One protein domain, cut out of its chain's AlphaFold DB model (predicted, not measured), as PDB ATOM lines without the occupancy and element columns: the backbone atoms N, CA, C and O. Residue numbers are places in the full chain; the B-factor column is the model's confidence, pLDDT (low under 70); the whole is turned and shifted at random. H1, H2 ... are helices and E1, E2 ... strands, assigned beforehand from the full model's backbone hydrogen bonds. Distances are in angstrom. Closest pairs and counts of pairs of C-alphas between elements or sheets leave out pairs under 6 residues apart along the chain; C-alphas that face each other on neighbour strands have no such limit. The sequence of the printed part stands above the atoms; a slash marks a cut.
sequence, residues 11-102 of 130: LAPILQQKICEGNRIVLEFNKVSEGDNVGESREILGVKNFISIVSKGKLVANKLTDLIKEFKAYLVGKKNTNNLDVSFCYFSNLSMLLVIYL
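What this domain is: This is residues 11 to 102 of the 130 residues of an uncharacterized protein of Tenacibaculum adriaticum (UniProt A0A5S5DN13). Little regular structure: a small sheet with H1 over one face lies at one end, three short helices, H2 to H4, at the other, with loops and E3 between. Of 92 printed residues, 36 are in E1, H1, E2, E3, H2, H3, H4 and E4, in that order; the class is mixed. The antiparallel sheet runs E1, E2, E4. The whole is only just loose, close to compact: radius of gyration of the C-alphas 14.8 A, spans 42 by 29 by 21 A.

How they stand to each other: E1, residues 14 to 17, is antiparallel to E2, residues 38 to 42; N 14 and O 42 are 2.9 A apart. H1, residues 24 to 28, is on the sheet over E2, height 8.3 A. E3, residues 54 to 56, pairs with no named strand. H2, residues 64 to 71, and H3, residues 73 to 76, only just touch, only at the corner, with 3 pairs of C-alphas within 8 A; so do H3 and H4, residues 78 to 81. E4, residues 99 to 101, is antiparallel to E2 without N and O within hydrogen-bond range. H1 and H2 have every O i to N i+4 pair within range; H3 and H4 are too short.

Where its parts are: E1 begins at C-alpha 14 (199.371, 202.851, 215.511); E4 ends at C-alpha 101 (197.925, 190.197, 217.689). E2 is 10.9 A long, H2 10.3 A.

The domain as a whole: The printed part has no cut. Links E2 to E3 and H4 to E4 are long. Residues 20 to 21 and 81 to 102 have pLDDT under 70.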
ATOM      1  N   LEU A  11     203.370 206.039 224.726       91.06
ATOM      2  CA  LEU A  11     203.318 206.170 223.269       91.06
ATOM      3  C   LEU A  11     201.870 206.082 222.773       91.06
ATOM      4  O   LEU A  11     201.013 205.486 223.427       91.06
ATOM      5  N   ALA A  12     201.579 206.735 221.654       91.44
ATOM      6  CA  ALA A  12     200.338 206.542 220.917       91.44
ATOM      7  C   ALA A  12     200.443 205.253 220.080       91.44
ATOM      8  O   ALA A  12     201.433 205.104 219.352       91.44
ATOM      9  N   PRO A  13     199.463 204.333 220.164       87.75
ATOM     10  CA  PRO A  13     199.444 203.150 219.316       87.75
ATOM     11  C   PRO A  13     199.157 203.536 217.864       87.75
ATOM     12  O   PRO A  13     198.405 204.471 217.592       87.75
ATOM     13  N   ILE A  14     199.718 202.774 216.931       85.62
ATOM     14  CA  ILE A  14     199.371 202.851 215.511       85.62
ATOM     15  C   ILE A  14     198.429 201.687 215.206       85.62
ATOM     16  O   ILE A  14     198.841 200.525 215.208       85.62
ATOM     17  N   LEU A  15     197.164 202.012 214.955       86.12
ATOM     18  CA  LEU A  15     196.128 201.041 214.613       86.12
ATOM     19  C   LEU A  15     196.188 200.697 213.122       86.12
ATOM     20  O   LEU A  15     196.481 201.559 212.288       86.12
ATOM     21  N   GLN A  16     195.952 199.433 212.775       81.19
ATOM     22  CA  GLN A  16     195.920 198.975 211.385       81.19
ATOM     23  C   GLN A  16     194.650 198.190 211.099       81.19
ATOM     24  O   GLN A  16     194.287 197.272 211.837       81.19
ATOM     25  N   GLN A  17     194.024 198.529 209.976       85.00
ATOM     26  CA  GLN A  17     192.870 197.808 209.468       85.00
ATOM     27  C   GLN A  17     193.286 196.481 208.833       85.00
ATOM     28  O   GLN A  17     194.320 196.380 208.162       85.00
ATOM     29  N   LYS A  18     192.461 195.458 209.038       77.69
ATOM     30  CA  LYS A  18     192.639 194.096 208.548       77.69
ATOM     31  C   LYS A  18     191.297 193.543 208.119       77.69
ATOM     32  O   LYS A  18     190.360 193.493 208.900       77.69
ATOM     33  N   ILE A  19     191.239 193.082 206.874       74.81
ATOM     34  CA  ILE A  19     189.999 192.755 206.154       74.81
ATOM     35  C   ILE A  19     189.071 191.801 206.938       74.81
ATOM     36  O   ILE A  19     187.859 191.913 206.808       74.81
ATOM     37  N   CYS A  20     189.615 190.899 207.765       69.50
ATOM     38  CA  CYS A  20     188.844 189.823 208.401       69.50
ATOM     39  C   CYS A  20     188.935 189.771 209.939       69.50
ATOM     40  O   CYS A  20     188.593 188.740 210.513       69.50
ATOM     41  N   GLU A  21     189.436 190.809 210.614       67.88
ATOM     42  CA  GLU A  21     189.739 190.735 212.062       67.88
ATOM     43  C   GLU A  21     188.756 191.524 212.947       67.88
ATOM     44  O   GLU A  21     188.816 191.437 214.175       67.88
ATOM     45  N   GLY A  22     187.794 192.232 212.341       79.69
ATOM     46  CA  GLY A  22     186.782 193.000 213.070       79.69
ATOM     47  C   GLY A  22     187.393 194.100 213.949       79.69
ATOM     48  O   GLY A  22     188.527 194.515 213.746       79.69
ATOM     49  N   ASN A  23     186.638 194.583 214.939       83.81
ATOM     50  CA  ASN A  23     187.055 195.668 215.847       83.81
ATOM     51  C   ASN A  23     187.435 195.169 217.253       83.81
ATOM     52  O   ASN A  23     187.395 195.923 218.227       83.81
ATOM     53  N   ARG A  24     187.795 193.886 217.393       81.81
ATOM     54  CA  ARG A  24     187.961 193.241 218.704       81.81
ATOM     55  C   ARG A  24     189.034 193.910 219.568       81.81
ATOM     56  O   ARG A  24     188.787 194.156 220.743       81.81
ATOM     57  N   ILE A  25     190.178 194.283 218.988       82.81
ATOM     58  CA  ILE A  25     191.261 194.969 219.717       82.81
ATOM     59  C   ILE A  25     190.819 196.347 220.224       82.81
ATOM     60  O   ILE A  25     191.227 196.775 221.304       82.81
ATOM     61  N   VAL A  26     189.980 197.046 219.462       85.62
ATOM     62  CA  VAL A  26     189.457 198.358 219.859       85.62
ATOM     63  C   VAL A  26     188.556 198.210 221.079       85.62
ATOM     64  O   VAL A  26     188.725 198.946 222.049       85.62
ATOM     65  N   LEU A  27     187.668 197.214 221.051       86.31
ATOM     66  CA  LEU A  27     186.705 196.946 222.117       86.31
ATOM     67  C   LEU A  27     187.367 196.388 223.385       86.31
ATOM     68  O   LEU A  27     187.161 196.928 224.465       86.31
ATOM     69  N   GLU A  28     188.193 195.343 223.277       85.31
ATOM     70  CA  GLU A  28     188.792 194.683 224.450       85.31
ATOM     71  C   GLU A  28     189.831 195.562 225.164       85.31
ATOM     72  O   GLU A  28     189.966 195.493 226.386       85.31
ATOM     73  N   PHE A  29     190.551 196.415 224.427       85.31
ATOM     74  CA  PHE A  29     191.598 197.274 224.991       85.31
ATOM     75  C   PHE A  29     191.204 198.751 225.075       85.31
ATOM     76  O   PHE A  29     192.081 199.594 225.293       85.31
ATOM     77  N   ASN A  30     189.914 199.071 224.912       87.50
ATOM     78  CA  ASN A  30     189.361 200.429 224.974       87.50
ATOM     79  C   ASN A  30     190.184 201.443 224.155       87.50
ATOM     80  O   ASN A  30     190.550 202.520 224.639       87.50
ATOM     81  N   LYS A  31     190.550 201.068 222.924       86.06
ATOM     82  CA  LYS A  31     191.310 201.950 222.029       86.06
ATOM     83  C   LYS A  31     190.354 202.921 221.341       86.06
ATOM     84  O   LYS A  31     189.198 202.602 221.093       86.06
ATOM     85  N   VAL A  32     190.853 204.103 220.995       89.25
ATOM     86  CA  VAL A  32     190.116 205.061 220.161       89.25
ATOM     87  C   VAL A  32     190.524 204.825 218.708       89.25
ATOM     88  O   VAL A  32     191.714 204.878 218.399       89.25
ATOM     89  N   SER A  33     189.552 204.539 217.841       87.44
ATOM     90  CA  SER A  33     189.741 204.322 216.402       87.44
ATOM     91  C   SER A  33     188.704 205.115 215.611       87.44
ATOM     92  O   SER A  33     187.547 205.173 216.015       87.44
ATOM     93  N   GLU A  34     189.113 205.682 214.477       86.19
ATOM     94  CA  GLU A  34     188.215 206.329 213.504       86.19
ATOM     95  C   GLU A  34     187.784 205.376 212.377       86.19
ATOM     96  O   GLU A  34     186.970 205.741 211.536       86.19
ATOM     97  N   GLY A  35     188.348 204.165 212.327       83.62
ATOM     98  CA  GLY A  35     188.083 203.193 211.272       83.62
ATOM     99  C   GLY A  35     187.601 201.848 211.798       83.62
ATOM    100  O   GLY A  35     187.863 201.485 212.948       83.62
ATOM    101  N   ASP A  36     186.956 201.109 210.900       84.00
ATOM    102  CA  ASP A  36     186.486 199.750 211.129       84.00
ATOM    103  C   ASP A  36     187.530 198.689 210.774       84.00
ATOM    104  O   ASP A  36     188.490 198.928 210.039       84.00
ATOM    105  N   ASN A  37     187.296 197.483 211.283       85.69
ATOM    106  CA  ASN A  37     188.123 196.300 211.100       85.69
ATOM    107  C   ASN A  37     189.574 196.474 211.578       85.69
ATOM    108  O   ASN A  37     190.513 196.064 210.897       85.69
ATOM    109  N   VAL A  38     189.781 197.092 212.742       85.00
ATOM    110  CA  VAL A  38     191.116 197.221 213.349       85.00
ATOM    111  C   VAL A  38     191.581 195.903 213.972       85.00
ATOM    112  O   VAL A  38     191.201 195.548 215.090       85.00
ATOM    113  N   GLY A  39     192.472 195.224 213.251       79.50
ATOM    114  CA  GLY A  39     192.999 193.907 213.610       79.50
ATOM    115  C   GLY A  39     194.410 193.892 214.205       79.50
ATOM    116  O   GLY A  39     194.807 192.927 214.853       79.50
ATOM    117  N   GLU A  40     195.169 194.986 214.077       80.56
ATOM    118  CA  GLU A  40     196.458 195.125 214.770       80.56
ATOM    119  C   GLU A  40     196.544 196.451 215.531       80.56
ATOM    120  O   GLU A  40     196.221 197.516 214.996       80.56
ATOM    121  N   SER A  41     197.089 196.387 216.750       82.69
ATOM    122  CA  SER A  41     197.607 197.552 217.472       82.69
ATOM    123  C   SER A  41     199.124 197.453 217.571       82.69
ATOM    124  O   SER A  41     199.671 196.525 218.171       82.69
ATOM    125  N   ARG A  42     199.824 198.414 216.965       85.38
ATOM    126  CA  ARG A  42     201.284 198.498 217.020       85.38
ATOM    127  C   ARG A  42     201.682 199.522 218.074       85.38
ATOM    128  O   ARG A  42     201.546 200.725 217.860       85.38
ATOM    129  N   GLU A  43     202.152 199.033 219.217       83.94
ATOM    130  CA  GLU A  43     202.377 199.859 220.411       83.94
ATOM    131  C   GLU A  43     203.729 200.598 220.382       83.94
ATOM    132  O   GLU A  43     203.822 201.748 220.817       83.94
ATOM    133  N   ILE A  44     204.783 199.965 219.848       84.44
ATOM    134  CA  ILE A  44     206.144 200.523 219.801       84.44
ATOM    135  C   ILE A  44     206.744 200.294 218.416       84.44
ATOM    136  O   ILE A  44     206.936 199.155 217.991       84.44
ATOM    137  N   LEU A  45     207.053 201.381 217.711       79.44
ATOM    138  CA  LEU A  45     207.610 201.361 216.365       79.44
ATOM    139  C   LEU A  45     208.647 202.471 216.168       79.44
ATOM    140  O   LEU A  45     208.479 203.604 216.622       79.44
ATOM    141  N   GLY A  46     209.705 202.146 215.428       75.75
ATOM    142  CA  GLY A  46     210.752 203.081 215.003       75.75
ATOM    143  C   GLY A  46     211.099 202.945 213.521       75.75
ATOM    144  O   GLY A  46     212.208 203.282 213.122       75.75
ATOM    145  N   VAL A  47     210.186 202.403 212.710       72.69
ATOM    146  CA  VAL A  47     210.423 202.115 211.287       72.69
ATOM    147  C   VAL A  47     210.050 203.337 210.446       72.69
ATOM    148  O   VAL A  47     209.154 204.102 210.798       72.69
ATOM    149  N   LYS A  48     210.725 203.540 209.309       70.06
ATOM    150  CA  LYS A  48     210.412 204.631 208.372       70.06
ATOM    151  C   LYS A  48     208.906 204.656 208.055       70.06
ATOM    152  O   LYS A  48     208.317 203.618 207.769       70.06
ATOM    153  N   ASN A  49     208.304 205.846 208.124       76.50
ATOM    154  CA  ASN A  49     206.863 206.128 207.978       76.50
ATOM    155  C   ASN A  49     205.949 205.612 209.109       76.50
ATOM    156  O   ASN A  49     204.802 206.035 209.186       76.50
ATOM    157  N   PHE A  50     206.451 204.772 210.015       77.56
ATOM    158  CA  PHE A  50     205.702 204.214 211.140       77.56
ATOM    159  C   PHE A  50     206.519 204.376 212.424       77.56
ATOM    160  O   PHE A  50     207.209 203.459 212.866       77.56
ATOM    161  N   ILE A  51     206.469 205.576 213.003       84.50
ATOM    162  CA  ILE A  51     207.233 205.932 214.201       84.50
ATOM    163  C   ILE A  51     206.258 206.272 215.322       84.50
ATOM    164  O   ILE A  51     205.387 207.122 215.145       84.50
ATOM    165  N   SER A  52     206.426 205.634 216.478       86.19
ATOM    166  CA  SER A  52     205.637 205.935 217.668       86.19
ATOM    167  C   SER A  52     205.897 207.357 218.161       86.19
ATOM    168  O   SER A  52     207.036 207.833 218.195       86.19
ATOM    169  N   ILE A  53     204.824 208.016 218.588       94.19
ATOM    170  CA  ILE A  53     204.830 209.388 219.101       94.19
ATOM    171  C   ILE A  53     204.454 209.360 220.580       94.19
ATOM    172  O   ILE A  53     203.587 208.586 220.987       94.19
ATOM    173  N   VAL A  54     205.087 210.200 221.394       94.88
ATOM    174  CA  VAL A  54     204.737 210.331 222.813       94.88
ATOM    175  C   VAL A  54     203.368 210.995 222.970       94.88
ATOM    176  O   VAL A  54     203.126 212.085 222.454       94.88
ATOM    177  N   SER A  55     202.485 210.347 223.730       94.81
ATOM    178  CA  SER A  55     201.092 210.758 223.944       94.81
ATOM    179  C   SER A  55     200.837 211.429 225.295       94.81
ATOM    180  O   SER A  55     199.761 211.984 225.505       94.81
ATOM    181  N   LYS A  56     201.794 211.392 226.234       93.44
ATOM    182  CA  LYS A  56     201.639 212.022 227.556       93.44
ATOM    183  C   LYS A  56     202.969 212.507 228.141       93.44
ATOM    184  O   LYS A  56     203.998 211.859 227.974       93.44
ATOM    185  N   GLY A  57     202.922 213.604 228.899       91.38
ATOM    186  CA  GLY A  57     204.058 214.149 229.650       91.38
ATOM    187  C   GLY A  57     204.748 215.330 228.961       91.38
ATOM    188  O   GLY A  57     204.153 216.005 228.131       91.38
ATOM    189  N   LYS A  58     206.008 215.595 229.325       92.56
ATOM    190  CA  LYS A  58     206.761 216.778 228.855       92.56
ATOM    191  C   LYS A  58     207.270 216.673 227.416       92.56
ATOM    192  O   LYS A  58     207.596 217.687 226.816       92.56
ATOM    193  N   LEU A  59     207.358 215.457 226.888       94.06
ATOM    194  CA  LEU A  59     207.895 215.155 225.558       94.06
ATOM    195  C   LEU A  59     206.788 214.790 224.559       94.06
ATOM    196  O   LEU A  59     207.044 214.053 223.614       94.06
ATOM    197  N   VAL A  60     205.544 215.219 224.806       95.88
ATOM    198  CA  VAL A  60     204.405 214.962 223.905       95.88
ATOM    199  C   VAL A  60     204.717 215.455 222.495       95.88
ATOM    200  O   VAL A  60     205.382 216.470 222.326       95.88
ATOM    201  N   ALA A  61     204.217 214.729 221.494       96.12
ATOM    202  CA  ALA A  61     204.446 214.964 220.066       96.12
ATOM    203  C   ALA A  61     205.875 214.671 219.562       96.12
ATOM    204  O   ALA A  61     206.082 214.601 218.349       96.12
ATOM    205  N   ASN A  62     206.847 214.393 220.440       94.44
ATOM    206  CA  ASN A  62     208.160 213.922 220.007       94.44
ATOM    207  C   ASN A  62     208.079 212.492 219.448       94.44
ATOM    208  O   ASN A  62     207.369 211.624 219.972       94.44
ATOM    209  N   LYS A  63     208.871 212.234 218.402       92.25
ATOM    210  CA  LYS A  63     209.053 210.906 217.808       92.25
ATOM    211  C   LYS A  63     210.009 210.067 218.649       92.25
ATOM    212  O   LYS A  63     211.070 210.548 219.046       92.25
ATOM    213  N   LEU A  64     209.696 208.782 218.822       88.88
ATOM    214  CA  LEU A  64     210.549 207.841 219.554       88.88
ATOM    215  C   LEU A  64     211.985 207.800 219.003       88.88
ATOM    216  O   LEU A  64     212.937 207.800 219.775       88.88
ATOM    217  N   THR A  65     212.157 207.832 217.679       85.62
ATOM    218  CA  THR A  65     213.485 207.831 217.037       85.62
ATOM    219  C   THR A  65     214.327 209.052 217.393       85.62
ATOM    220  O   THR A  65     215.546 208.943 217.497       85.62
ATOM    221  N   ASP A  66     213.698 210.212 217.583       89.31
ATOM    222  CA  ASP A  66     214.407 211.444 217.932       89.31
ATOM    223  C   ASP A  66     214.802 211.426 219.411       89.31
ATOM    224  O   ASP A  66     215.932 211.766 219.751       89.31
ATOM    225  N   LEU A  67     213.930 210.891 220.273       88.88
ATOM    226  CA  LEU A  67     214.245 210.654 221.682       88.88
ATOM    227  C   LEU A  67     215.385 209.641 221.858       88.88
ATOM    228  O   LEU A  67     216.264 209.846 222.689       88.88
ATOM    229  N   ILE A  68     215.437 208.577 221.054       86.12
ATOM    230  CA  ILE A  68     216.561 207.626 221.078       86.12
ATOM    231  C   ILE A  68     217.880 208.324 220.711       86.12
ATOM    232  O   ILE A  68     218.899 208.066 221.349       86.12
ATOM    233  N   LYS A  69     217.877 209.249 219.741       84.50
ATOM    234  CA  LYS A  69     219.075 210.030 219.382       84.50
ATOM    235  C   LYS A  69     219.481 211.033 220.460       84.50
ATOM    236  O   LYS A  69     220.678 211.222 220.672       84.50
ATOM    237  N   GLU A  70     218.509 211.684 221.096       87.94
ATOM    238  CA  GLU A  70     218.744 212.698 222.131       87.94
ATOM    239  C   GLU A  70     219.246 212.055 223.431       87.94
ATOM    240  O   GLU A  70     220.279 212.457 223.962       87.94
ATOM    241  N   PHE A  71     218.556 211.019 223.914       86.56
ATOM    242  CA  PHE A  71     218.809 210.407 225.221       86.56
ATOM    243  C   PHE A  71     219.765 209.203 225.163       86.56
ATOM    244  O   PHE A  71     220.388 208.868 226.171       86.56
ATOM    245  N   LYS A  72     219.938 208.555 224.002       83.62
ATOM    246  CA  LYS A  72     220.882 207.442 223.768       83.62
ATOM    247  C   LYS A  72     220.857 206.407 224.903       83.62
ATOM    248  O   LYS A  72     219.844 205.746 225.124       83.62
ATOM    249  N   ALA A  73     221.956 206.284 225.653       84.25
ATOM    250  CA  ALA A  73     222.139 205.281 226.702       84.25
ATOM    251  C   ALA A  73     221.129 205.409 227.838       84.25
ATOM    252  O   ALA A  73     220.840 204.406 228.483       84.25
ATOM    253  N   TYR A  74     220.583 206.603 228.061       85.00
ATOM    254  CA  TYR A  74     219.569 206.829 229.085       85.00
ATOM    255  C   TYR A  74     218.212 206.247 228.707       85.00
ATOM    256  O   TYR A  74     217.439 205.912 229.596       85.00
ATOM    257  N   LEU A  75     217.929 206.101 227.409       85.12
ATOM    258  CA  LEU A  75     216.662 205.547 226.940       85.12
ATOM    259  C   LEU A  75     216.770 204.064 226.572       85.12
ATOM    260  O   LEU A  75     215.889 203.287 226.923       85.12
ATOM    261  N   VAL A  76     217.838 203.662 225.876       82.56
ATOM    262  CA  VAL A  76     217.980 202.284 225.360       82.56
ATOM    263  C   VAL A  76     219.027 201.444 226.094       82.56
ATOM    264  O   VAL A  76     219.136 200.247 225.833       82.56
ATOM    265  N   GLY A  77     219.788 202.034 227.020       82.62
ATOM    266  CA  GLY A  77     220.872 201.372 227.748       82.62
ATOM    267  C   GLY A  77     222.206 201.348 226.989       82.62
ATOM    268  O   GLY A  77     222.252 201.254 225.763       82.62
ATOM    269  N   LYS A  78     223.326 201.387 227.728       81.88
ATOM    270  CA  LYS A  78     224.699 201.451 227.168       81.88
ATOM    271  C   LYS A  78     225.052 200.299 226.217       81.88
ATOM    272  O   LYS A  78     225.816 200.488 225.281       81.88
ATOM    273  N   LYS A  79     224.508 199.098 226.440       77.75
ATOM    274  CA  LYS A  79     224.754 197.945 225.554       77.75
ATOM    275  C   LYS A  79     224.145 198.139 224.163       77.75
ATOM    276  O   LYS A  79     224.676 197.613 223.194       77.75
ATOM    277  N   ASN A  80     223.072 198.921 224.073       72.56
ATOM    278  CA  ASN A  80     222.332 199.129 222.835       72.56
ATOM    279  C   ASN A  80     222.759 200.413 222.111       72.56
ATOM    280  O   ASN A  80     222.375 200.607 220.964       72.56
ATOM    281  N   THR A  81     223.564 201.284 222.736       66.88
ATOM    282  CA  THR A  81     223.967 202.555 222.117       66.88
ATOM    283  C   THR A  81     224.992 202.437 221.007       66.88
ATOM    284  O   THR A  81     225.004 203.267 220.106       66.88
ATOM    285  N   ASN A  82     225.866 201.437 221.072       58.84
ATOM    286  CA  ASN A  82     226.985 201.324 220.134       58.84
ATOM    287  C   ASN A  82     226.546 200.812 218.753       58.84
ATOM    288  O   ASN A  82     227.270 200.994 217.785       58.84
ATOM    289  N   ASN A  83     225.340 200.241 218.668       55.81
ATOM    290  CA  ASN A  83     224.735 199.720 217.442       55.81
ATOM    291  C   ASN A  83     223.571 200.607 216.957       55.81
ATOM    292  O   ASN A  83     222.690 200.136 216.244       55.81
ATOM    293  N   LEU A  84     223.536 201.881 217.376       54.31
ATOM    294  CA  LEU A  84     222.519 202.866 216.991       54.31
ATOM    295  C   LEU A  84     222.739 203.385 215.562       54.31
ATOM    296  O   LEU A  84     222.813 204.593 215.335       54.31
ATOM    297  N   ASP A  85     222.787 202.492 214.578       48.22
ATOM    298  CA  ASP A  85     222.351 202.908 213.253       48.22
ATOM    299  C   ASP A  85     220.872 203.258 213.395       48.22
ATOM    300  O   ASP A  85     220.052 202.453 213.819       48.22
ATOM    301  N   VAL A  86     220.521 204.512 213.130       42.94
ATOM    302  CA  VAL A  86     219.176 205.074 213.367       42.94
ATOM    303  C   VAL A  86     218.096 204.354 212.540       42.94
ATOM    304  O   VAL A  86     216.913 204.407 212.869       42.94
ATOM    305  N   SER A  87     218.512 203.635 211.498       39.66
ATOM    306  CA  SER A  87     217.709 202.707 210.689       39.66
ATOM    307  C   SER A  87     217.462 201.350 211.374       39.66
ATOM    308  O   SER A  87     216.697 200.532 210.871       39.66
ATOM    309  N   PHE A  88     218.142 201.099 212.489       35.44
ATOM    310  CA  PHE A  88     218.403 199.801 213.100       35.44
ATOM    311  C   PHE A  88     218.190 199.871 214.621       35.44
ATOM    312  O   PHE A  88     219.037 199.518 215.431       35.44
ATOM    313  N   CYS A  89     216.995 200.271 215.044       36.41
ATOM    314  CA  CYS A  89     216.443 199.720 216.283       36.41
ATOM    315  C   CYS A  89     215.579 198.499 215.944       36.41
ATOM    316  O   CYS A  89     214.398 198.437 216.269       36.41
ATOM    317  N   TYR A  90     216.192 197.517 215.275       38.75
ATOM    318  CA  TYR A  90     215.863 196.121 215.532       38.75
ATOM    319  C   TYR A  90     216.641 195.774 216.798       38.75
ATOM    320  O   TYR A  90     217.869 195.770 216.788       38.75
ATOM    321  N   PHE A  91     215.944 195.588 217.915       35.09
ATOM    322  CA  PHE A  91     216.555 195.184 219.174       35.09
ATOM    323  C   PHE A  91     217.307 193.851 218.993       35.09
ATOM    324  O   PHE A  91     216.729 192.777 219.129       35.09
ATOM    325  N   SER A  92     218.606 193.890 218.716       31.80
ATOM    326  CA  SER A  92     219.409 192.708 218.374       31.80
ATOM    327  C   SER A  92     219.837 191.849 219.573       31.80
ATOM    328  O   SER A  92     220.754 191.051 219.450       31.80
ATOM    329  N   ASN A  93     219.154 191.961 220.716       30.61
ATOM    330  CA  ASN A  93     219.116 190.930 221.768       30.61
ATOM    331  C   ASN A  93     217.841 191.000 222.630       30.61
ATOM    332  O   ASN A  93     217.750 190.387 223.690       30.61
ATOM    333  N   LEU A  94     216.847 191.767 222.184       31.44
ATOM    334  CA  LEU A  94     215.558 191.881 222.852       31.44
ATOM    335  C   LEU A  94     214.522 192.271 221.808       31.44
ATOM    336  O   LEU A  94     213.934 193.339 221.906       31.44
ATOM    337  N   SER A  95     214.383 191.445 220.767       33.22
ATOM    338  CA  SER A  95     213.449 191.572 219.638       33.22
ATOM    339  C   SER A  95     211.991 191.623 220.109       33.22
ATOM    340  O   SER A  95     211.181 190.759 219.796       33.22
ATOM    341  N   MET A  96     211.640 192.620 220.908       30.44
ATOM    342  CA  MET A  96     210.327 192.816 221.476       30.44
ATOM    343  C   MET A  96     209.651 193.896 220.651       30.44
ATOM    344  O   MET A  96     209.369 195.005 221.093       30.44
ATOM    345  N   LEU A  97     209.378 193.529 219.403       38.38
ATOM    346  CA  LEU A  97     208.197 194.041 218.747       38.38
ATOM    347  C   LEU A  97     207.021 193.428 219.519       38.38
ATOM    348  O   LEU A  97     206.588 192.319 219.215       38.38
ATOM    349  N   LEU A  98     206.545 194.102 220.571       37.59
ATOM    350  CA  LEU A  98     205.279 193.715 221.183       37.59
ATOM    351  C   LEU A  98     204.171 194.169 220.234       37.59
ATOM    352  O   LEU A  98     203.605 195.252 220.375       37.59
ATOM    353  N   VAL A  99     203.917 193.354 219.217       41.94
ATOM    354  CA  VAL A  99     202.648 193.412 218.507       41.94
ATOM    355  C   VAL A  99     201.696 192.536 219.285       41.94
ATOM    356  O   VAL A  99     201.893 191.326 219.401       41.94
ATOM    357  N   ILE A 100     200.669 193.160 219.833       38.69
ATOM    358  CA  ILE A 100     199.536 192.411 220.338       38.69
ATOM    359  C   ILE A 100     198.705 192.046 219.108       38.69
ATOM    360  O   ILE A 100     198.058 192.904 218.509       38.69
ATOM    361  N   TYR A 101     198.792 190.780 218.705       40.34
ATOM    362  CA  TYR A 101     197.925 190.197 217.689       40.34
ATOM    363  C   TYR A 101     196.765 189.485 218.383       40.34
ATOM    364  O   TYR A 101     196.998 188.612 219.220       40.34
ATOM    365  N   LEU A 102     195.530 189.809 218.002       37.62
ATOM    366  CA  LEU A 102     194.373 188.966 218.285       37.62
ATOM    367  C   LEU A 102     193.911 188.342 216.970       37.62
ATOM    368  O   LEU A 102     193.426 189.041 216.088       37.62
TER     369      LEU A 102